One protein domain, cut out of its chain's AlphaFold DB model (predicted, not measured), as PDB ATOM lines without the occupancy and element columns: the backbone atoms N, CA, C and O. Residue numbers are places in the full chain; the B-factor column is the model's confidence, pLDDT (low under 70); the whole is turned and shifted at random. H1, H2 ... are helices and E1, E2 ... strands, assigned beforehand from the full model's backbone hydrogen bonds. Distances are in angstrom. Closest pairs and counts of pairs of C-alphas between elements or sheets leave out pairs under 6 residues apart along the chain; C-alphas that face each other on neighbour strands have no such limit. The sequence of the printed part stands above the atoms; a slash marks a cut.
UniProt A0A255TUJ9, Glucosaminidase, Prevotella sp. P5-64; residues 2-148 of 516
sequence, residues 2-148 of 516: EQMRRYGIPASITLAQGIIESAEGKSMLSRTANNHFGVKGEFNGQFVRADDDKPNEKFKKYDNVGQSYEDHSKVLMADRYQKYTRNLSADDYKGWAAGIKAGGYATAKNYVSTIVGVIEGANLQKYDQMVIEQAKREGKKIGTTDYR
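AT A GLANCE: This is residues 2 to 148 of the 516 residues of the protein "Glucosaminidase" of Prevotella sp. P5-64 (UniProt A0A255TUJ9). Picture a body of helices with a small lobe at one end of its longest axis: the strand hairpin E1 and E2 makes the lobe together with H3. In the body H5, H6 and H7 fold back and forth side by side, H2 crosses H6 and H7 steeply, H1 and H4 lie on the side of H2 away from that layer, and H8 leads off from the beginning of H2 toward the other end of the axis. The printed part has 147 residues, with nine named helices and two named strands in the order H1 H2 H3 E1 E2 H4 H5 H6 H7 H8 H9; the sheet, in the order E1 - E2, is antiparallel, and the class is mostly helix. The whole is compact, with a radius of gyration of the C-alphas of 15.4 A, and spans 47 by 34 by 29 A.

HOW THE PARTS SIT: Start at E1, residues 47 to 50, and E2, residues 57 to 60, an antiparallel hairpin with 140 degrees between the strand directions. Here N 48 and O 59 are within hydrogen-bond range at 2.9 A, and N 50 and O 57 at 3.1 A. Look next at H3, residues 28 to 33: its closest C-alphas to E1 are those of Ala 33 and Val 48, 6.6 A apart. H4, residues 65 to 76, is close to H3 but not clearly touching, with the closest C-alphas, Ser 30 and Val 65, 8.0 A apart. Its residues 69 to 73 alone touch H1, residues 2 to 7, at a shallow tilt of 22 degrees, the same way; the closest C-alphas are Gln 3 and Ser 73, 6.8 A. H1 is one of two hubs, touching four helices, and the other is H2, residues 11 to 21. These two touch about perpendicular at 76 degrees, closest at the C-alphas of Met 4 and Ala 11, 5.3 A. From H2 go to H7, residues 111 to 121, which touches it at the C-alphas of Ala 16 and Val 118, 5.8 A, at a steep tilt of 68 degrees, only just short of perpendicular. H6, residues 93 to 102, touches H2 at the C-alphas of Ile 13 and Tyr 93, 6.1 A. H6 and H7 form a helical hairpin at 20 degrees, with the closest C-alphas, Ala 97 and Val 112, 5.4 A apart. H5, residues 79 to 85, forms another with H6, closest at the C-alphas of Tyr 84 and Gly 99, 4.8 A. H8, residues 125 to 137, touches H2 only at their ends, where the C-alphas of Ser 12 and Gln 125 are 5.3 A apart. H9, residues 145 to 148, touches H1 at the C-alphas of Arg 6 and Tyr 147, 4.8 A. Every O i to N i+4 pair is within hydrogen-bond range in H1, H2, H3, H4, H6, H7 and H8, against 2 of 3 in H5; H9 is too short for such a pair.

IN THESE COORDINATES: Find C-alpha 47 at (7.696, -56.176, -10.276), where E1 begins; it is 9.7 A long, and E2 10.0 A. H1 begins at C-alpha 2, (-10.383, -39.196, -12.782). Among the longer helices H8 measures 18.5 A, H4 17.3 A, H2 15.4 A, H7 15.2 A and H6 13.9 A. H9 ends at C-alpha 148, (-17.416, -47.596, -15.538).

THE WHOLE: Look to the C-alphas of Pro 55 and Arg 137 for the two farthest apart, 50.2 A. The printed part has no cut, and its one long link is residues 34 to 46, between H3 and E1. The mean pLDDT of the printed part is 88.8; residues 144 to 148, of which 145 to 148 belong to H9, are under 70.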
ATOM      1  N   GLU A   2      -9.852 -38.116 -11.919       85.62
ATOM      2  CA  GLU A   2     -10.383 -39.196 -12.782       85.62
ATOM      3  C   GLU A   2     -10.998 -40.359 -11.983       85.62
ATOM      4  O   GLU A   2     -12.123 -40.770 -12.250       85.62
ATOM      5  N   GLN A   3     -10.295 -40.813 -10.944       89.50
ATOM      6  CA  GLN A   3     -10.755 -41.878 -10.049       89.50
ATOM      7  C   GLN A   3     -12.078 -41.531  -9.345       89.50
ATOM      8  O   GLN A   3     -12.968 -42.372  -9.249       89.50
ATOM      9  N   MET A   4     -12.263 -40.268  -8.955       93.56
ATOM     10  CA  MET A   4     -13.515 -39.784  -8.369       93.56
ATOM     11  C   MET A   4     -14.664 -39.841  -9.363       93.56
ATOM     12  O   MET A   4     -15.722 -40.360  -9.028       93.56
ATOM     13  N   ARG A   5     -14.451 -39.403 -10.610       89.69
ATOM     14  CA  ARG A   5     -15.475 -39.508 -11.660       89.69
ATOM     15  C   ARG A   5     -15.908 -40.965 -11.880       89.69
ATOM     16  O   ARG A   5     -17.103 -41.236 -11.948       89.69
ATOM     17  N   ARG A   6     -14.946 -41.897 -11.932       84.62
ATOM     18  CA  ARG A   6     -15.173 -43.326 -12.237       84.62
ATOM     19  C   ARG A   6     -15.767 -44.131 -11.090       84.62
ATOM     20  O   ARG A   6     -16.692 -44.918 -11.295       84.62
ATOM     21  N   TYR A   7     -15.254 -43.931  -9.886       88.12
ATOM     22  CA  TYR A   7     -15.572 -44.778  -8.740       88.12
ATOM     23  C   TYR A   7     -16.419 -44.085  -7.678       88.12
ATOM     24  O   TYR A   7     -17.011 -44.768  -6.851       88.12
ATOM     25  N   GLY A   8     -16.528 -42.757  -7.723       91.56
ATOM     26  CA  GLY A   8     -17.204 -41.961  -6.698       91.56
ATOM     27  C   GLY A   8     -16.383 -41.747  -5.428       91.56
ATOM     28  O   GLY A   8     -16.874 -41.127  -4.494       91.56
ATOM     29  N   ILE A   9     -15.137 -42.222  -5.403       95.12
ATOM     30  CA  ILE A   9     -14.206 -42.021  -4.290       95.12
ATOM     31  C   ILE A   9     -13.746 -40.556  -4.309       95.12
ATOM     32  O   ILE A   9     -13.230 -40.138  -5.347       95.12
ATOM     33  N   PRO A  10     -13.856 -39.783  -3.214       97.56
ATOM     34  CA  PRO A  10     -13.369 -38.407  -3.177       97.56
ATOM     35  C   PRO A  10     -11.925 -38.314  -3.693       97.56
ATOM     36  O   PRO A  10     -11.053 -39.125  -3.342       97.56
ATOM     37  N   ALA A  11     -11.659 -37.336  -4.558       96.81
ATOM     38  CA  ALA A  11     -10.319 -37.097  -5.075       96.81
ATOM     39  C   ALA A  11      -9.353 -36.764  -3.931       96.81
ATOM     40  O   ALA A  11      -8.219 -37.243  -3.943       96.81
ATOM     41  N   SER A  12      -9.822 -36.022  -2.927       97.69
ATOM     42  CA  SER A  12      -9.091 -35.706  -1.701       97.69
ATOM     43  C   SER A  12      -8.640 -36.949  -0.932       97.69
ATOM     44  O   SER A  12      -7.483 -37.019  -0.529       97.69
ATOM     45  N   ILE A  13      -9.495 -37.971  -0.804       97.88
ATOM     46  CA  ILE A  13      -9.164 -39.242  -0.138       97.88
ATOM     47  C   ILE A  13      -8.056 -39.978  -0.876       97.88
ATOM     48  O   ILE A  13      -7.060 -40.379  -0.275       97.88
ATOM     49  N   THR A  14      -8.211 -40.110  -2.193       96.50
ATOM     50  CA  THR A  14      -7.233 -40.816  -3.029       96.50
ATOM     51  C   THR A  14      -5.871 -40.115  -2.989       96.50
ATOM     52  O   THR A  14      -4.834 -40.769  -2.896       96.50
ATOM     53  N   LEU A  15      -5.862 -38.778  -3.032       95.75
ATOM     54  CA  LEU A  15      -4.641 -37.978  -2.965       95.75
ATOM     55  C   LEU A  15      -3.991 -38.028  -1.580       95.75
ATOM     56  O   LEU A  15      -2.781 -38.202  -1.504       95.75
ATOM     57  N   ALA A  16      -4.767 -37.929  -0.499       96.75
ATOM     58  CA  ALA A  16      -4.237 -37.983   0.860       96.75
ATOM     59  C   ALA A  16      -3.607 -39.343   1.183       96.75
ATOM     60  O   ALA A  16      -2.509 -39.388   1.732       96.75
ATOM     61  N   GLN A  17      -4.251 -40.446   0.784       95.75
ATOM     62  CA  GLN A  17      -3.648 -41.776   0.887       95.75
ATOM     63  C   GLN A  17      -2.380 -41.855   0.032       95.75
ATOM     64  O   GLN A  17      -1.337 -42.232   0.545       95.75
ATOM     65  N   GLY A  18      -2.421 -41.409  -1.227       95.19
ATOM     66  CA  GLY A  18      -1.237 -41.414  -2.089       95.19
ATOM     67  C   GLY A  18      -0.064 -40.624  -1.498       95.19
ATOM     68  O   GLY A  18       1.065 -41.097  -1.529       95.19
ATOM     69  N   ILE A  19      -0.316 -39.454  -0.905       94.19
ATOM     70  CA  ILE A  19       0.697 -38.631  -0.227       94.19
ATOM     71  C   ILE A  19       1.339 -39.391   0.936       94.19
ATOM     72  O   ILE A  19       2.563 -39.416   1.040       94.19
ATOM     73  N   ILE A  20       0.533 -40.027   1.785       92.19
ATOM     74  CA  ILE A  20       1.030 -40.751   2.960       92.19
ATOM     75  C   ILE A  20       1.816 -41.995   2.534       92.19
ATOM     76  O   ILE A  20       2.962 -42.164   2.941       92.19
ATOM     77  N   GLU A  21       1.227 -42.831   1.680       90.69
ATOM     78  CA  GLU A  21       1.773 -44.143   1.306       90.69
ATOM     79  C   GLU A  21       3.043 -44.029   0.446       90.69
ATOM     80  O   GLU A  21       3.920 -44.889   0.490       90.69
ATOM     81  N   SER A  22       3.186 -42.941  -0.318       92.50
ATOM     82  CA  SER A  22       4.356 -42.714  -1.177       92.50
ATOM     83  C   SER A  22       5.409 -41.781  -0.580       92.50
ATOM     84  O   SER A  22       6.392 -41.475  -1.262       92.50
ATOM     85  N   ALA A  23       5.215 -41.302   0.654       90.06
ATOM     86  CA  ALA A  23       6.002 -40.217   1.239       90.06
ATOM     87  C   ALA A  23       6.093 -39.005   0.287       90.06
ATOM     88  O   ALA A  23       7.184 -38.570  -0.083       90.06
ATOM     89  N   GLU A  24       4.942 -38.504  -0.172       88.88
ATOM     90  CA  GLU A  24       4.823 -37.416  -1.160       88.88
ATOM     91  C   GLU A  24       5.557 -37.722  -2.479       88.88
ATOM     92  O   GLU A  24       6.251 -36.880  -3.049       88.88
ATOM     93  N   GLY A  25       5.468 -38.967  -2.947       86.50
ATOM     94  CA  GLY A  25       6.139 -39.446  -4.154       86.50
ATOM     95  C   GLY A  25       7.640 -39.704  -3.984       86.50
ATOM     96  O   GLY A  25       8.312 -40.066  -4.955       86.50
ATOM     97  N   LYS A  26       8.199 -39.558  -2.775       90.69
ATOM     98  CA  LYS A  26       9.642 -39.697  -2.514       90.69
ATOM     99  C   LYS A  26      10.077 -41.131  -2.204       90.69
ATOM    100  O   LYS A  26      11.280 -41.394  -2.221       90.69
ATOM    101  N   SER A  27       9.141 -42.046  -1.948       89.69
ATOM    102  CA  SER A  27       9.451 -43.451  -1.665       89.69
ATOM    103  C   SER A  27      10.194 -44.129  -2.826       89.69
ATOM    104  O   SER A  27      10.075 -43.751  -3.995       89.69
ATOM    105  N   MET A  28      10.953 -45.179  -2.511       91.00
ATOM    106  CA  MET A  28      11.638 -45.975  -3.532       91.00
ATOM    107  C   MET A  28      10.637 -46.588  -4.524       91.00
ATOM    108  O   MET A  28      10.855 -46.525  -5.736       91.00
ATOM    109  N   LEU A  29       9.511 -47.111  -4.025       89.81
ATOM    110  CA  LEU A  29       8.471 -47.742  -4.841       89.81
ATOM    111  C   LEU A  29       7.770 -46.739  -5.772       89.81
ATOM    112  O   LEU A  29       7.559 -47.040  -6.950       89.81
ATOM    113  N   SER A  30       7.477 -45.523  -5.303       90.69
ATOM    114  CA  SER A  30       6.885 -44.488  -6.158       90.69
ATOM    115  C   SER A  30       7.850 -44.021  -7.250       90.69
ATOM    116  O   SER A  30       7.428 -43.862  -8.392       90.69
ATOM    117  N   ARG A  31       9.148 -43.874  -6.939       87.88
ATOM    118  CA  ARG A  31      10.169 -43.396  -7.893       87.88
ATOM    119  C   ARG A  31      10.595 -44.427  -8.931       87.88
ATOM    120  O   ARG A  31      10.867 -44.067 -10.070       87.88
ATOM    121  N   THR A  32      10.712 -45.694  -8.539       87.44
ATOM    122  CA  THR A  32      11.301 -46.740  -9.401       87.44
ATOM    123  C   THR A  32      10.261 -47.657 -10.039       87.44
ATOM    124  O   THR A  32      10.547 -48.299 -11.054       87.44
ATOM    125  N   ALA A  33       9.058 -47.719  -9.463       88.88
ATOM    126  CA  ALA A  33       8.022 -48.666  -9.857       88.88
ATOM    127  C   ALA A  33       6.662 -48.017 -10.151       88.88
ATOM    128  O   ALA A  33       5.694 -48.738 -10.393       88.88
ATOM    129  N   ASN A  34       6.573 -46.679 -10.123       91.56
ATOM    130  CA  ASN A  34       5.325 -45.921 -10.259       91.56
ATOM    131  C   ASN A  34       4.232 -46.357  -9.263       91.56
ATOM    132  O   ASN A  34       3.045 -46.137  -9.501       91.56
ATOM    133  N   ASN A  35       4.615 -46.981  -8.146       93.94
ATOM    134  CA  ASN A  35       3.704 -47.603  -7.195       93.94
ATOM    135  C   ASN A  35       3.543 -46.708  -5.963       93.94
ATOM    136  O   ASN A  35       4.372 -46.734  -5.057       93.94
ATOM    137  N   HIS A  36       2.488 -45.890  -5.953       94.25
ATOM    138  CA  HIS A  36       2.249 -44.895  -4.898       94.25
ATOM    139  C   HIS A  36       1.548 -45.446  -3.652       94.25
ATOM    140  O   HIS A  36       1.459 -44.734  -2.661       94.25
ATOM    141  N   PHE A  37       1.060 -46.688  -3.696       93.56
ATOM    142  CA  PHE A  37       0.242 -47.287  -2.633       93.56
ATOM    143  C   PHE A  37       0.829 -48.601  -2.102       93.56
ATOM    144  O   PHE A  37       0.126 -49.377  -1.464       93.56
ATOM    145  N   GLY A  38       2.090 -48.907  -2.435       89.88
ATOM    146  CA  GLY A  38       2.750 -50.133  -1.982       89.88
ATOM    147  C   GLY A  38       2.032 -51.417  -2.415       89.88
ATOM    148  O   GLY A  38       2.037 -52.409  -1.692       89.88
ATOM    149  N   VAL A  39       1.386 -51.433  -3.588       88.88
ATOM    150  CA  VAL A  39       0.579 -52.587  -4.013       88.88
ATOM    151  C   VAL A  39       1.483 -53.793  -4.287       88.88
ATOM    152  O   VAL A  39       2.314 -53.759  -5.202       88.88
ATOM    153  N   LYS A  40       1.313 -54.866  -3.508       88.06
ATOM    154  CA  LYS A  40       2.071 -56.122  -3.631       88.06
ATOM    155  C   LYS A  40       1.647 -56.926  -4.873       88.06
ATOM    156  O   LYS A  40       0.490 -56.888  -5.298       88.06
ATOM    157  N   GLY A  41       2.588 -57.669  -5.456       89.69
ATOM    158  CA  GLY A  41       2.374 -58.573  -6.592       89.69
ATOM    159  C   GLY A  41       3.118 -58.176  -7.868       89.69
ATOM    160  O   GLY A  41       4.169 -57.545  -7.824       89.69
ATOM    161  N   GLU A  42       2.561 -58.576  -9.011       89.25
ATOM    162  CA  GLU A  42       3.111 -58.314 -10.345       89.25
ATOM    163  C   GLU A  42       2.076 -57.582 -11.205       89.25
ATOM    164  O   GLU A  42       0.868 -57.804 -11.070       89.25
ATOM    165  N   PHE A  43       2.542 -56.701 -12.084       83.44
ATOM    166  CA  PHE A  43       1.712 -56.016 -13.070       83.44
ATOM    167  C   PHE A  43       2.291 -56.285 -14.457       83.44
ATOM    168  O   PHE A  43       3.438 -55.941 -14.721       83.44
ATOM    169  N   ASN A  44       1.539 -56.975 -15.321       84.81
ATOM    170  CA  ASN A  44       2.019 -57.430 -16.636       84.81
ATOM    171  C   ASN A  44       3.372 -58.179 -16.574       84.81
ATOM    172  O   ASN A  44       4.226 -58.008 -17.438       84.81
ATOM    173  N   GLY A  45       3.581 -58.979 -15.521       84.38
ATOM    174  CA  GLY A  45       4.833 -59.705 -15.262       84.38
ATOM    175  C   GLY A  45       5.981 -58.845 -14.713       84.38
ATOM    176  O   GLY A  45       7.052 -59.373 -14.421       84.38
ATOM    177  N   GLN A  46       5.782 -57.535 -14.541       82.62
ATOM    178  CA  GLN A  46       6.769 -56.630 -13.960       82.62
ATOM    179  C   GLN A  46       6.556 -56.453 -12.452       82.62
ATOM    180  O   GLN A  46       5.438 -56.256 -11.965       82.62
ATOM    181  N   PHE A  47       7.659 -56.469 -11.705       92.06
ATOM    182  CA  PHE A  47       7.696 -56.176 -10.276       92.06
ATOM    183  C   PHE A  47       9.046 -55.570  -9.886       92.06
ATOM    184  O   PHE A  47      10.045 -55.731 -10.589       92.06
ATOM    185  N   VAL A  48       9.078 -54.896  -8.742       88.50
ATOM    186  CA  VAL A  48      10.308 -54.582  -8.008       88.50
ATOM    187  C   VAL A  48      10.306 -55.350  -6.697       88.50
ATOM    188  O   VAL A  48       9.245 -55.710  -6.185       88.50
ATOM    189  N   ARG A  49      11.492 -55.641  -6.165       90.31
ATOM    190  CA  ARG A  49      11.619 -56.263  -4.849       90.31
ATOM    191  C   ARG A  49      12.042 -55.222  -3.830       90.31
ATOM    192  O   ARG A  49      12.947 -54.437  -4.104       90.31
ATOM    193  N   ALA A  50      11.362 -55.216  -2.696       86.00
ATOM    194  CA  ALA A  50      11.662 -54.348  -1.571       86.00
ATOM    195  C   ALA A  50      11.385 -55.098  -0.268       86.00
ATOM    196  O   ALA A  50      10.569 -56.021  -0.246       86.00
ATOM    197  N   ASP A  51      12.064 -54.694   0.797       83.44
ATOM    198  CA  ASP A  51      11.790 -55.198   2.138       83.44
ATOM    199  C   ASP A  51      10.625 -54.405   2.744       83.44
ATOM    200  O   ASP A  51      10.606 -53.176   2.661       83.44
ATOM    201  N   ASP A  52       9.656 -55.117   3.319       81.44
ATOM    202  CA  ASP A  52       8.489 -54.549   4.005       81.44
ATOM    203  C   ASP A  52       8.157 -55.407   5.244       81.44
ATOM    204  O   ASP A  52       8.976 -55.478   6.161       81.44
ATOM    205  N   ASP A  53       7.039 -56.141   5.266       76.75
ATOM    206  CA  ASP A  53       6.717 -57.083   6.351       76.75
ATOM    207  C   ASP A  53       7.656 -58.302   6.344       76.75
ATOM    208  O   ASP A  53       7.913 -58.937   7.372       76.75
ATOM    209  N   LYS A  54       8.143 -58.666   5.154       79.06
ATOM    210  CA  LYS A  54       9.124 -59.722   4.918       79.06
ATOM    211  C   LYS A  54      10.241 -59.197   4.014       79.06
ATOM    212  O   LYS A  54      10.012 -58.318   3.181       79.06
ATOM    213  N   PRO A  55      11.449 -59.773   4.114       78.31
ATOM    214  CA  PRO A  55      12.494 -59.479   3.154       78.31
ATOM    215  C   PRO A  55      12.070 -59.872   1.736       78.31
ATOM    216  O   PRO A  55      11.491 -60.942   1.516       78.31
ATOM    217  N   ASN A  56      12.453 -59.048   0.764       82.25
ATOM    218  CA  ASN A  56      12.411 -59.348  -0.660       82.25
ATOM    219  C   ASN A  56      10.999 -59.580  -1.238       82.25
ATOM    220  O   ASN A  56      10.814 -60.395  -2.157       82.25
ATOM    221  N   GLU A  57       9.998 -58.870  -0.713       88.81
ATOM    222  CA  GLU A  57       8.619 -58.924  -1.196       88.81
ATOM    223  C   GLU A  57       8.478 -58.309  -2.591       88.81
ATOM    224  O   GLU A  57       9.191 -57.380  -2.969       88.81
ATOM    225  N   LYS A  58       7.553 -58.858  -3.389       91.69
ATOM    226  CA  LYS A  58       7.264 -58.350  -4.733       91.69
ATOM    227  C   LYS A  58       6.235 -57.233  -4.654       91.69
ATOM    228  O   LYS A  58       5.112 -57.459  -4.204       91.69
ATOM    229  N   PHE A  59       6.594 -56.078  -5.187       92.75
ATOM    230  CA  PHE A  59       5.699 -54.954  -5.403       92.75
ATOM    231  C   PHE A  59       5.471 -54.757  -6.891       92.75
ATOM    232  O   PHE A  59       6.405 -54.850  -7.692       92.75
ATOM    233  N   LYS A  60       4.226 -54.456  -7.262       93.19
ATOM    234  CA  LYS A  60       3.868 -54.207  -8.655       93.19
ATOM    235  C   LYS A  60       4.704 -53.056  -9.204       93.19
ATOM    236  O   LYS A  60       4.849 -52.026  -8.543       93.19
ATOM    237  N   LYS A  61       5.224 -53.241 -10.418       91.19
ATOM    238  CA  LYS A  61       5.858 -52.187 -11.207       91.19
ATOM    239  C   LYS A  61       4.904 -51.777 -12.316       91.19
ATOM    240  O   LYS A  61       4.612 -52.574 -13.200       91.19
ATOM    241  N   TYR A  62       4.410 -50.552 -12.229       85.69
ATOM    242  CA  TYR A  62       3.456 -49.996 -13.175       85.69
ATOM    243  C   TYR A  62       4.169 -49.226 -14.289       85.69
ATOM    244  O   TYR A  62       5.208 -48.598 -14.065       85.69
ATOM    245  N   ASP A  63       3.573 -49.211 -15.479       80.31
ATOM    246  CA  ASP A  63       4.068 -48.443 -16.626       80.31
ATOM    247  C   ASP A  63       3.923 -46.933 -16.387       80.31
ATOM    248  O   ASP A  63       4.715 -46.135 -16.880       80.31
ATOM    249  N   ASN A  64       2.906 -46.529 -15.618       85.56
ATOM    250  CA  ASN A  64       2.687 -45.144 -15.216       85.56
ATOM    251  C   ASN A  64       1.970 -45.048 -13.865       85.56
ATOM    252  O   ASN A  64       1.313 -45.983 -13.410       85.56
ATOM    253  N   VAL A  65       2.057 -43.868 -13.248       87.00
ATOM    254  CA  VAL A  65       1.460 -43.576 -11.939       87.00
ATOM    255  C   VAL A  65      -0.045 -43.846 -11.916       87.00
ATOM    256  O   VAL A  65      -0.540 -44.430 -10.953       87.00
ATOM    257  N   GLY A  66      -0.767 -43.501 -12.985       83.19
ATOM    258  CA  GLY A  66      -2.218 -43.670 -13.078       83.19
ATOM    259  C   GLY A  66      -2.687 -45.112 -12.861       83.19
ATOM    260  O   GLY A  66      -3.723 -45.320 -12.235       83.19
ATOM    261  N   GLN A  67      -1.900 -46.110 -13.278       86.62
ATOM    262  CA  GLN A  67      -2.224 -47.526 -13.061       86.62
ATOM    263  C   GLN A  67      -2.164 -47.928 -11.577       86.62
ATOM    264  O   GLN A  67      -2.963 -48.754 -11.138       86.62
ATOM    265  N   SER A  68      -1.277 -47.320 -10.780       91.88
ATOM    266  CA  SER A  68      -1.252 -47.554  -9.328       91.88
ATOM    267  C   SER A  68      -2.476 -46.954  -8.628       91.88
ATOM    268  O   SER A  68      -3.051 -47.584  -7.745       91.88
ATOM    269  N   TYR A  69      -2.932 -45.781  -9.081       92.19
ATOM    270  CA  TYR A  69      -4.160 -45.138  -8.601       92.19
ATOM    271  C   TYR A  69      -5.412 -45.918  -9.012       92.19
ATOM    272  O   TYR A  69      -6.369 -45.998  -8.249       92.19
ATOM    273  N   GLU A  70      -5.400 -46.520 -10.198       88.19
ATOM    274  CA  GLU A  70      -6.468 -47.392 -10.678       88.19
ATOM    275  C   GLU A  70      -6.606 -48.663  -9.834       88.19
ATOM    276  O   GLU A  70      -7.705 -49.023  -9.408       88.19
ATOM    277  N   ASP A  71      -5.494 -49.357  -9.587       87.19
ATOM    278  CA  ASP A  71      -5.492 -50.553  -8.747       87.19
ATOM    279  C   ASP A  71      -5.933 -50.231  -7.318       87.19
ATOM    280  O   ASP A  71      -6.764 -50.952  -6.764       87.19
ATOM    281  N   HIS A  72      -5.454 -49.119  -6.756       93.38
ATOM    282  CA  HIS A  72      -5.893 -48.628  -5.450       93.38
ATOM    283  C   HIS A  72      -7.405 -48.380  -5.393       93.38
ATOM    284  O   HIS A  72      -8.086 -48.872  -4.492       93.38
ATOM    285  N   SER A  73      -7.972 -47.693  -6.389       92.69
ATOM    286  CA  SER A  73      -9.418 -47.458  -6.442       92.69
ATOM    287  C   SER A  73     -10.219 -48.756  -6.469       92.69
ATOM    288  O   SER A  73     -11.214 -48.869  -5.757       92.69
ATOM    289  N   LYS A  74      -9.778 -49.776  -7.221       87.88
ATOM    290  CA  LYS A  74     -10.441 -51.093  -7.221       87.88
ATOM    291  C   LYS A  74     -10.424 -51.751  -5.847       87.88
ATOM    292  O   LYS A  74     -11.416 -52.377  -5.481       87.88
ATOM    293  N   VAL A  75      -9.342 -51.590  -5.078       88.50
ATOM    294  CA  VAL A  75      -9.298 -52.066  -3.688       88.50
ATOM    295  C   VAL A  75     -10.412 -51.410  -2.879       88.50
ATOM    296  O   VAL A  75     -11.164 -52.117  -2.212       88.50
ATOM    297  N   LEU A  76     -10.582 -50.090  -2.987       92.00
ATOM    298  CA  LEU A  76     -11.626 -49.345  -2.271       92.00
ATOM    299  C   LEU A  76     -13.053 -49.608  -2.786       92.00
ATOM    300  O   LEU A  76     -14.028 -49.309  -2.093       92.00
ATOM    301  N   MET A  77     -13.196 -50.208  -3.968       89.62
ATOM    302  CA  MET A  77     -14.479 -50.677  -4.498       89.62
ATOM    303  C   MET A  77     -14.886 -52.066  -3.997       89.62
ATOM    304  O   MET A  77     -16.006 -52.492  -4.271       89.62
ATOM    305  N   ALA A  78     -14.036 -52.771  -3.247       84.56
ATOM    306  CA  ALA A  78     -14.411 -54.046  -2.646       84.56
ATOM    307  C   ALA A  78     -15.533 -53.879  -1.599       84.56
ATOM    308  O   ALA A  78     -15.569 -52.895  -0.851       84.56
ATOM    309  N   ASP A  79     -16.400 -54.892  -1.476       88.44
ATOM    310  CA  ASP A  79     -17.576 -54.885  -0.587       88.44
ATOM    311  C   ASP A  79     -17.252 -54.507   0.865       88.44
ATOM    312  O   ASP A  79     -18.029 -53.818   1.530       88.44
ATOM    313  N   ARG A  80     -16.069 -54.909   1.355       92.38
ATOM    314  CA  ARG A  80     -15.600 -54.598   2.715       92.38
ATOM    315  C   ARG A  80     -15.539 -53.094   3.009       92.38
ATOM    316  O   ARG A  80     -15.745 -52.717   4.160       92.38
ATOM    317  N   TYR A  81     -15.279 -52.267   1.996       93.31
ATOM    318  CA  TYR A  81     -15.252 -50.806   2.104       93.31
ATOM    319  C   TYR A  81     -16.587 -50.203   1.667       93.31
ATOM    320  O   TYR A  81     -17.166 -49.398   2.396       93.31
ATOM    321  N   GLN A  82     -17.130 -50.665   0.534       92.94
ATOM    322  CA  GLN A  82     -18.373 -50.139  -0.037       92.94
ATOM    323  C   GLN A  82     -19.575 -50.280   0.899       92.94
ATOM    324  O   GLN A  82     -20.463 -49.431   0.871       92.94
ATOM    325  N   LYS A  83     -19.600 -51.279   1.792       93.62
ATOM    326  CA  LYS A  83     -20.648 -51.391   2.820       93.62
ATOM    327  C   LYS A  83     -20.754 -50.160   3.737       93.62
ATOM    328  O   LYS A  83     -21.828 -49.925   4.280       93.62
ATOM    329  N   TYR A  84     -19.677 -49.384   3.888       95.38
ATOM    330  CA  TYR A  84     -19.652 -48.142   4.666       95.38
ATOM    331  C   TYR A  84     -19.690 -46.882   3.798       95.38
ATOM    332  O   TYR A  84     -20.177 -45.856   4.259       95.38
ATOM    333  N   THR A  85     -19.172 -46.935   2.567       94.44
ATOM    334  CA  THR A  85     -18.922 -45.725   1.765       94.44
ATOM    335  C   THR A  85     -19.907 -45.493   0.622       94.44
ATOM    336  O   THR A  85     -20.092 -44.351   0.219       94.44
ATOM    337  N   ARG A  86     -20.597 -46.527   0.117       89.38
ATOM    338  CA  ARG A  86     -21.412 -46.438  -1.118       89.38
ATOM    339  C   ARG A  86     -22.569 -45.432  -1.080       89.38
ATOM    340  O   ARG A  86     -23.051 -45.028  -2.130       89.38
ATOM    341  N   ASN A  87     -23.038 -45.082   0.118       90.44
ATOM    342  CA  ASN A  87     -24.150 -44.150   0.334       90.44
ATOM    343  C   ASN A  87     -23.676 -42.746   0.747       90.44
ATOM    344  O   ASN A  87     -24.508 -41.886   1.023       90.44
ATOM    345  N   LEU A  88     -22.363 -42.526   0.845       92.75
ATOM    346  CA  LEU A  88     -21.797 -41.229   1.198       92.75
ATOM    347  C   LEU A  88     -21.703 -40.334  -0.037       92.75
ATOM    348  O   LEU A  88     -21.526 -40.812  -1.159       92.75
ATOM    349  N   SER A  89     -21.781 -39.023   0.186       90.12
ATOM    350  CA  SER A  89     -21.530 -38.048  -0.873       90.12
ATOM    351  C   SER A  89     -20.070 -38.107  -1.334       90.12
ATOM    352  O   SER A  89     -19.172 -38.470  -0.570       90.12
ATOM    353  N   ALA A  90     -19.820 -37.727  -2.586       87.69
ATOM    354  CA  ALA A  90     -18.479 -37.730  -3.167       87.69
ATOM    355  C   ALA A  90     -17.561 -36.632  -2.587       87.69
ATOM    356  O   ALA A  90     -16.357 -36.683  -2.804       87.69
ATOM    357  N   ASP A  91     -18.096 -35.665  -1.837       89.06
ATOM    358  CA  ASP A  91     -17.345 -34.654  -1.077       89.06
ATOM    359  C   ASP A  91     -17.286 -34.923   0.438       89.06
ATOM    360  O   ASP A  91     -16.622 -34.182   1.163       89.06
ATOM    361  N   ASP A  92     -17.905 -35.998   0.940       95.75
ATOM    362  CA  ASP A  92     -17.843 -36.366   2.362       95.75
ATOM    363  C   ASP A  92     -16.554 -37.137   2.693       95.75
ATOM    364  O   ASP A  92     -16.556 -38.304   3.095       95.75
ATOM    365  N   TYR A  93     -15.405 -36.490   2.516       97.56
ATOM    366  CA  TYR A  93     -14.112 -37.129   2.761       97.56
ATOM    367  C   TYR A  93     -13.941 -37.593   4.222       97.56
ATOM    368  O   TYR A  93     -13.250 -38.579   4.477       97.56
ATOM    369  N   LYS A  94     -14.605 -36.953   5.196       97.75
ATOM    370  CA  LYS A  94     -14.569 -37.371   6.611       97.75
ATOM    371  C   LYS A  94     -15.288 -38.705   6.808       97.75
ATOM    372  O   LYS A  94     -14.717 -39.622   7.407       97.75
ATOM    373  N   GLY A  95     -16.495 -38.842   6.256       95.81
ATOM    374  CA  GLY A  95     -17.238 -40.098   6.244       95.81
ATOM    375  C   GLY A  95     -16.503 -41.194   5.472       95.81
ATOM    376  O   GLY A  95     -16.383 -42.318   5.964       95.81
ATOM    377  N   TRP A  96     -15.924 -40.867   4.313       97.69
ATOM    378  CA  TRP A  96     -15.132 -41.817   3.527       97.69
ATOM    379  C   TRP A  96     -13.894 -42.309   4.283       97.69
ATOM    380  O   TRP A  96     -13.651 -43.515   4.322       97.69
ATOM    381  N   ALA A  97     -13.143 -41.430   4.954       97.81
ATOM    382  CA  ALA A  97     -11.995 -41.826   5.771       97.81
ATOM    383  C   ALA A  97     -12.406 -42.770   6.919       97.81
ATOM    384  O   ALA A  97     -11.746 -43.787   7.159       97.81
ATOM    385  N   ALA A  98     -13.521 -42.473   7.597       96.50
ATOM    386  CA  ALA A  98     -14.071 -43.332   8.644       96.50
ATOM    387  C   ALA A  98     -14.537 -44.693   8.094       96.50
ATOM    388  O   ALA A  98     -14.213 -45.731   8.675       96.50
ATOM    389  N   GLY A  99     -15.234 -44.704   6.955       95.81
ATOM    390  CA  GLY A  99     -15.723 -45.916   6.298       95.81
ATOM    391  C   GLY A  99     -14.602 -46.815   5.774       95.81
ATOM    392  O   GLY A  99     -14.643 -48.030   5.964       95.81
ATOM    393  N   ILE A 100     -13.547 -46.232   5.198       96.56
ATOM    394  CA  ILE A 100     -12.356 -46.964   4.741       96.56
ATOM    395  C   ILE A 100     -11.629 -47.611   5.930       96.56
ATOM    396  O   ILE A 100     -11.261 -48.789   5.872       96.56
ATOM    397  N   LYS A 101     -11.491 -46.887   7.049       96.00
ATOM    398  CA  LYS A 101     -10.939 -47.450   8.290       96.00
ATOM    399  C   LYS A 101     -11.803 -48.582   8.836       96.00
ATOM    400  O   LYS A 101     -11.269 -49.631   9.181       96.00
ATOM    401  N   ALA A 102     -13.122 -48.395   8.894       93.69
ATOM    402  CA  ALA A 102     -14.060 -49.421   9.350       93.69
ATOM    403  C   ALA A 102     -14.024 -50.672   8.454       93.69
ATOM    404  O   ALA A 102     -14.188 -51.793   8.933       93.69
ATOM    405  N   GLY A 103     -13.739 -50.496   7.161       91.00
ATOM    406  CA  GLY A 103     -13.466 -51.582   6.221       91.00
ATOM    407  C   GLY A 103     -12.129 -52.290   6.445       91.00
ATOM    408  O   GLY A 103     -11.888 -53.317   5.815       91.00
ATOM    409  N   GLY A 104     -11.277 -51.799   7.350       90.62
ATOM    410  CA  GLY A 104     -10.019 -52.417   7.770       90.62
ATOM    411  C   GLY A 104      -8.816 -52.064   6.894       90.62
ATOM    412  O   GLY A 104      -7.940 -52.910   6.737       90.62
ATOM    413  N   TYR A 105      -8.791 -50.867   6.297       87.94
ATOM    414  CA  TYR A 105      -7.642 -50.386   5.512       87.94
ATOM    415  C   TYR A 105      -6.409 -50.135   6.395       87.94
ATOM    416  O   TYR A 105      -5.290 -50.415   5.991       87.94
ATOM    417  N   ALA A 106      -6.617 -49.646   7.622       86.50
ATOM    418  CA  ALA A 106      -5.554 -49.386   8.586       86.50
ATOM    419  C   ALA A 106      -5.993 -49.760  10.007       86.50
ATOM    420  O   ALA A 106      -7.144 -49.548  10.395       86.50
ATOM    421  N   THR A 107      -5.053 -50.265  10.807       84.69
ATOM    422  CA  THR A 107      -5.255 -50.585  12.232       84.69
ATOM    423  C   THR A 107      -4.999 -49.381  13.145       84.69
ATOM    424  O   THR A 107      -5.460 -49.352  14.289       84.69
ATOM    425  N   ALA A 108      -4.303 -48.356  12.643       87.56
ATOM    426  CA  ALA A 108      -3.922 -47.175  13.404       87.56
ATOM    427  C   ALA A 108      -5.145 -46.385  13.907       87.56
ATOM    428  O   ALA A 108      -6.064 -46.030  13.156       87.56
ATOM    429  N   LYS A 109      -5.160 -46.056  15.208       89.94
ATOM    430  CA  LYS A 109      -6.276 -45.324  15.836       89.94
ATOM    431  C   LYS A 109      -6.465 -43.932  15.225       89.94
ATOM    432  O   LYS A 109      -7.606 -43.531  15.001       89.94
ATOM    433  N   ASN A 110      -5.373 -43.257  14.887       93.38
ATOM    434  CA  ASN A 110      -5.336 -41.909  14.323       93.38
ATOM    435  C   ASN A 110      -5.514 -41.846  12.795       93.38
ATOM    436  O   ASN A 110      -5.494 -40.747  12.254       93.38
ATOM    437  N   TYR A 111      -5.728 -42.966  12.093       95.12
ATOM    438  CA  TYR A 111      -5.821 -42.974  10.624       95.12
ATOM    439  C   TYR A 111      -6.786 -41.913  10.061       95.12
ATOM    440  O   TYR A 111      -6.419 -41.155   9.170       95.12
ATOM    441  N   VAL A 112      -8.000 -41.805  10.622       96.50
ATOM    442  CA  VAL A 112      -9.004 -40.829  10.152       96.50
ATOM    443  C   VAL A 112      -8.505 -39.399  10.341       96.50
ATOM    444  O   VAL A 112      -8.559 -38.616   9.400       96.50
ATOM    445  N   SER A 113      -7.981 -39.062  11.523       94.69
ATOM    446  CA  SER A 113      -7.444 -37.724  11.794       94.69
ATOM    447  C   SER A 113      -6.225 -37.398  10.932       94.69
ATOM    448  O   SER A 113      -6.082 -36.257  10.515       94.69
ATOM    449  N   THR A 114      -5.377 -38.383  10.619       96.25
ATOM    450  CA  THR A 114      -4.223 -38.195   9.730       96.25
ATOM    451  C   THR A 114      -4.676 -37.885   8.306       96.25
ATOM    452  O   THR A 114      -4.222 -36.905   7.726       96.25
ATOM    453  N   ILE A 115      -5.612 -38.667   7.761       97.69
ATOM    454  CA  ILE A 115      -6.157 -38.439   6.416       97.69
ATOM    455  C   ILE A 115      -6.852 -37.079   6.332       97.69
ATOM    456  O   ILE A 115      -6.558 -36.298   5.434       97.69
ATOM    457  N   VAL A 116      -7.733 -36.772   7.286       97.75
ATOM    458  CA  VAL A 116      -8.446 -35.487   7.331       97.75
ATOM    459  C   VAL A 116      -7.467 -34.320   7.460       97.75
ATOM    460  O   VAL A 116      -7.608 -33.344   6.731       97.75
ATOM    461  N   GLY A 117      -6.438 -34.443   8.304       96.19
ATOM    462  CA  GLY A 117      -5.409 -33.418   8.463       96.19
ATOM    463  C   GLY A 117      -4.616 -33.151   7.180       96.19
ATOM    464  O   GLY A 117      -4.382 -31.994   6.848       96.19
ATOM    465  N   VAL A 118      -4.255 -34.193   6.421       96.81
ATOM    466  CA  VAL A 118      -3.594 -34.031   5.110       96.81
ATOM    467  C   VAL A 118      -4.529 -33.366   4.099       96.81
ATOM    468  O   VAL A 118      -4.102 -32.466   3.379       96.81
ATOM    469  N   ILE A 119      -5.805 -33.765   4.059       97.88
ATOM    470  CA  ILE A 119      -6.799 -33.169   3.155       97.88
ATOM    471  C   ILE A 119      -6.962 -31.679   3.439       97.88
ATOM    472  O   ILE A 119      -6.819 -30.872   2.523       97.88
ATOM    473  N   GLU A 120      -7.225 -31.315   4.692       97.06
ATOM    474  CA  GLU A 120      -7.475 -29.928   5.085       97.06
ATOM    475  C   GLU A 120      -6.198 -29.078   4.969       97.06
ATOM    476  O   GLU A 120      -6.246 -27.979   4.417       97.06
ATOM    477  N   GLY A 121      -5.045 -29.603   5.404       93.00
ATOM    478  CA  GLY A 121      -3.763 -28.895   5.384       93.00
ATOM    479  C   GLY A 121      -3.220 -28.620   3.980       93.00
ATOM    480  O   GLY A 121      -2.657 -27.555   3.742       93.00
ATOM    481  N   ALA A 122      -3.428 -29.539   3.030       92.12
ATOM    482  CA  ALA A 122      -3.054 -29.348   1.625       92.12
ATOM    483  C   ALA A 122      -4.216 -28.832   0.749       92.12
ATOM    484  O   ALA A 122      -4.078 -28.728  -0.473       92.12
ATOM    485  N   ASN A 123      -5.362 -28.500   1.358       95.69
ATOM    486  CA  ASN A 123      -6.580 -28.042   0.687       95.69
ATOM    487  C   ASN A 123      -7.001 -28.954  -0.487       95.69
ATOM    488  O   ASN A 123      -7.283 -28.493  -1.596       95.69
ATOM    489  N   LEU A 124      -6.999 -30.274  -0.274       95.50
ATOM    490  CA  LEU A 124      -7.267 -31.261  -1.327       95.50
ATOM    491  C   LEU A 124      -8.754 -31.352  -1.694       95.50
ATOM    492  O   LEU A 124      -9.080 -31.776  -2.803       95.50
ATOM    493  N   GLN A 125      -9.653 -30.902  -0.816       95.38
ATOM    494  CA  GLN A 125     -11.096 -30.823  -1.065       95.38
ATOM    495  C   GLN A 125     -11.448 -29.942  -2.272       95.38
ATOM    496  O   GLN A 125     -12.494 -30.136  -2.890       95.38
ATOM    497  N   LYS A 126     -10.558 -29.019  -2.675       95.75
ATOM    498  CA  LYS A 126     -10.737 -28.230  -3.904       95.75
ATOM    499  C   LYS A 126     -10.908 -29.126  -5.137       95.75
ATOM    500  O   LYS A 126     -11.708 -28.820  -6.012       95.75
ATOM    501  N   TYR A 127     -10.218 -30.269  -5.181       92.69
ATOM    502  CA  TYR A 127     -10.314 -31.214  -6.293       92.69
ATOM    503  C   TYR A 127     -11.624 -32.006  -6.285       92.69
ATOM    504  O   TYR A 127     -12.071 -32.429  -7.351       92.69
ATOM    505  N   ASP A 128     -12.250 -32.184  -5.119       95.75
ATOM    506  CA  ASP A 128     -13.590 -32.768  -5.028       95.75
ATOM    507  C   ASP A 128     -14.616 -31.799  -5.625       95.75
ATOM    508  O   ASP A 128     -15.402 -32.176  -6.496       95.75
ATOM    509  N   GLN A 129     -14.536 -30.522  -5.230       93.75
ATOM    510  CA  GLN A 129     -15.428 -29.473  -5.729       93.75
ATOM    511  C   GLN A 129     -15.300 -29.283  -7.243       93.75
ATOM    512  O   GLN A 129     -16.313 -29.293  -7.938       93.75
ATOM    513  N   MET A 130     -14.076 -29.248  -7.782       90.81
ATOM    514  CA  MET A 130     -13.849 -29.172  -9.233       90.81
ATOM    515  C   MET A 130     -14.555 -30.302 -10.000       90.81
ATOM    516  O   MET A 130     -15.152 -30.068 -11.052       90.81
ATOM    517  N   VAL A 131     -14.507 -31.535  -9.482       90.31
ATOM    518  CA  VAL A 131     -15.166 -32.685 -10.120       90.31
ATOM    519  C   VAL A 131     -16.687 -32.581 -10.012       90.31
ATOM    520  O   VAL A 131     -17.380 -32.883 -10.984       90.31
ATOM    521  N   ILE A 132     -17.212 -32.133  -8.871       89.00
ATOM    522  CA  ILE A 132     -18.652 -31.954  -8.645       89.00
ATOM    523  C   ILE A 132     -19.225 -30.846  -9.528       89.00
ATOM    524  O   ILE A 132     -20.255 -31.048 -10.171       89.00
ATOM    525  N   GLU A 133     -18.563 -29.695  -9.605       88.50
ATOM    526  CA  GLU A 133     -18.966 -28.575 -10.459       88.50
ATOM    527  C   GLU A 133     -18.943 -28.954 -11.937       88.50
ATOM    528  O   GLU A 133     -19.870 -28.632 -12.682       88.50
ATOM    529  N   GLN A 134     -17.908 -29.676 -12.371       82.12
ATOM    530  CA  GLN A 134     -17.841 -30.196 -13.731       82.12
ATOM    531  C   GLN A 134     -18.977 -31.189 -14.013       82.12
ATOM    532  O   GLN A 134     -19.662 -31.058 -15.023       82.12
ATOM    533  N   ALA A 135     -19.223 -32.148 -13.115       82.19
ATOM    534  CA  ALA A 135     -20.296 -33.126 -13.276       82.19
ATOM    535  C   ALA A 135     -21.681 -32.456 -13.343       82.19
ATOM    536  O   ALA A 135     -22.500 -32.833 -14.182       82.19
ATOM    537  N   LYS A 136     -21.911 -31.414 -12.529       85.44
ATOM    538  CA  LYS A 136     -23.120 -30.576 -12.579       85.44
ATOM    539  C   LYS A 136     -23.265 -29.856 -13.922       85.44
ATOM    540  O   LYS A 136     -24.340 -29.918 -14.507       85.44
ATOM    541  N   ARG A 137     -22.200 -29.216 -14.425       77.94
ATOM    542  CA  ARG A 137     -22.203 -28.532 -15.734       77.94
ATOM    543  C   ARG A 137     -22.490 -29.483 -16.895       77.94
ATOM    544  O   ARG A 137     -23.196 -29.117 -17.823       77.94
ATOM    545  N   GLU A 138     -21.954 -30.697 -16.831       77.19
ATOM    546  CA  GLU A 138     -22.114 -31.714 -17.876       77.19
ATOM    547  C   GLU A 138     -23.390 -32.561 -17.724       77.19
ATOM    548  O   GLU A 138     -23.634 -33.441 -18.547       77.19
ATOM    549  N   GLY A 139     -24.181 -32.364 -16.663       81.50
ATOM    550  CA  GLY A 139     -25.357 -33.193 -16.369       81.50
ATOM    551  C   GLY A 139     -25.036 -34.668 -16.077       81.50
ATOM    552  O   GLY A 139     -25.916 -35.522 -16.190       81.50
ATOM    553  N   LYS A 140     -23.790 -34.997 -15.711       79.81
ATOM    554  CA  LYS A 140     -23.324 -36.375 -15.471       79.81
ATOM    555  C   LYS A 140     -23.337 -36.727 -13.987       79.81
ATOM    556  O   LYS A 140     -23.074 -35.887 -13.130       79.81
ATOM    557  N   LYS A 141     -23.572 -38.004 -13.671       80.56
ATOM    558  CA  LYS A 141     -23.488 -38.521 -12.297       80.56
ATOM    559  C   LYS A 141     -22.097 -39.086 -12.003       80.56
ATOM    560  O   LYS A 141     -21.508 -39.786 -12.818       80.56
ATOM    561  N   ILE A 142     -21.576 -38.771 -10.822       84.81
ATOM    562  CA  ILE A 142     -20.287 -39.268 -10.331       84.81
ATOM    563  C   ILE A 142     -20.447 -40.730  -9.883       84.81
ATOM    564  O   ILE A 142     -21.439 -41.070  -9.241       84.81
ATOM    565  N   GLY A 143     -19.484 -41.599 -10.207       74.12
ATOM    566  CA  GLY A 143     -19.472 -42.987  -9.728       74.12
ATOM    567  C   GLY A 143     -20.525 -43.913 -10.356       74.12
ATOM    568  O   GLY A 143     -20.835 -44.953  -9.773       74.12
ATOM    569  N   THR A 144     -21.088 -43.574 -11.524       63.69
ATOM    570  CA  THR A 144     -22.051 -44.419 -12.262       63.69
ATOM    571  C   THR A 144     -21.407 -45.194 -13.413       63.69
ATOM    572  O   THR A 144     -20.259 -44.969 -13.796       63.69
ATOM    573  N   THR A 145     -22.162 -46.134 -13.993       47.38
ATOM    574  CA  THR A 145     -21.765 -46.936 -15.164       47.38
ATOM    575  C   THR A 145     -21.401 -46.122 -16.404       47.38
ATOM    576  O   THR A 145     -20.638 -46.629 -17.225       47.38
ATOM    577  N   ASP A 146     -21.830 -44.859 -16.487       41.78
ATOM    578  CA  ASP A 146     -21.425 -43.907 -17.535       41.78
ATOM    579  C   ASP A 146     -19.920 -43.593 -17.490       41.78
ATOM    580  O   ASP A 146     -19.330 -43.223 -18.502       41.78
ATOM    581  N   TYR A 147     -19.278 -43.811 -16.335       37.69
ATOM    582  CA  TYR A 147     -17.827 -43.758 -16.166       37.69
ATOM    583  C   TYR A 147     -17.166 -45.136 -15.938       37.69
ATOM    584  O   TYR A 147     -15.937 -45.216 -15.924       37.69
ATOM    585  N   ARG A 148     -17.942 -46.224 -15.759       42.28
ATOM    586  CA  ARG A 148     -17.416 -47.596 -15.538       42.28
ATOM    587  C   ARG A 148     -17.349 -48.462 -16.801       42.28
ATOM    588  O   ARG A 148     -16.656 -49.474 -16.784       42.28
TER     589      ARG A 148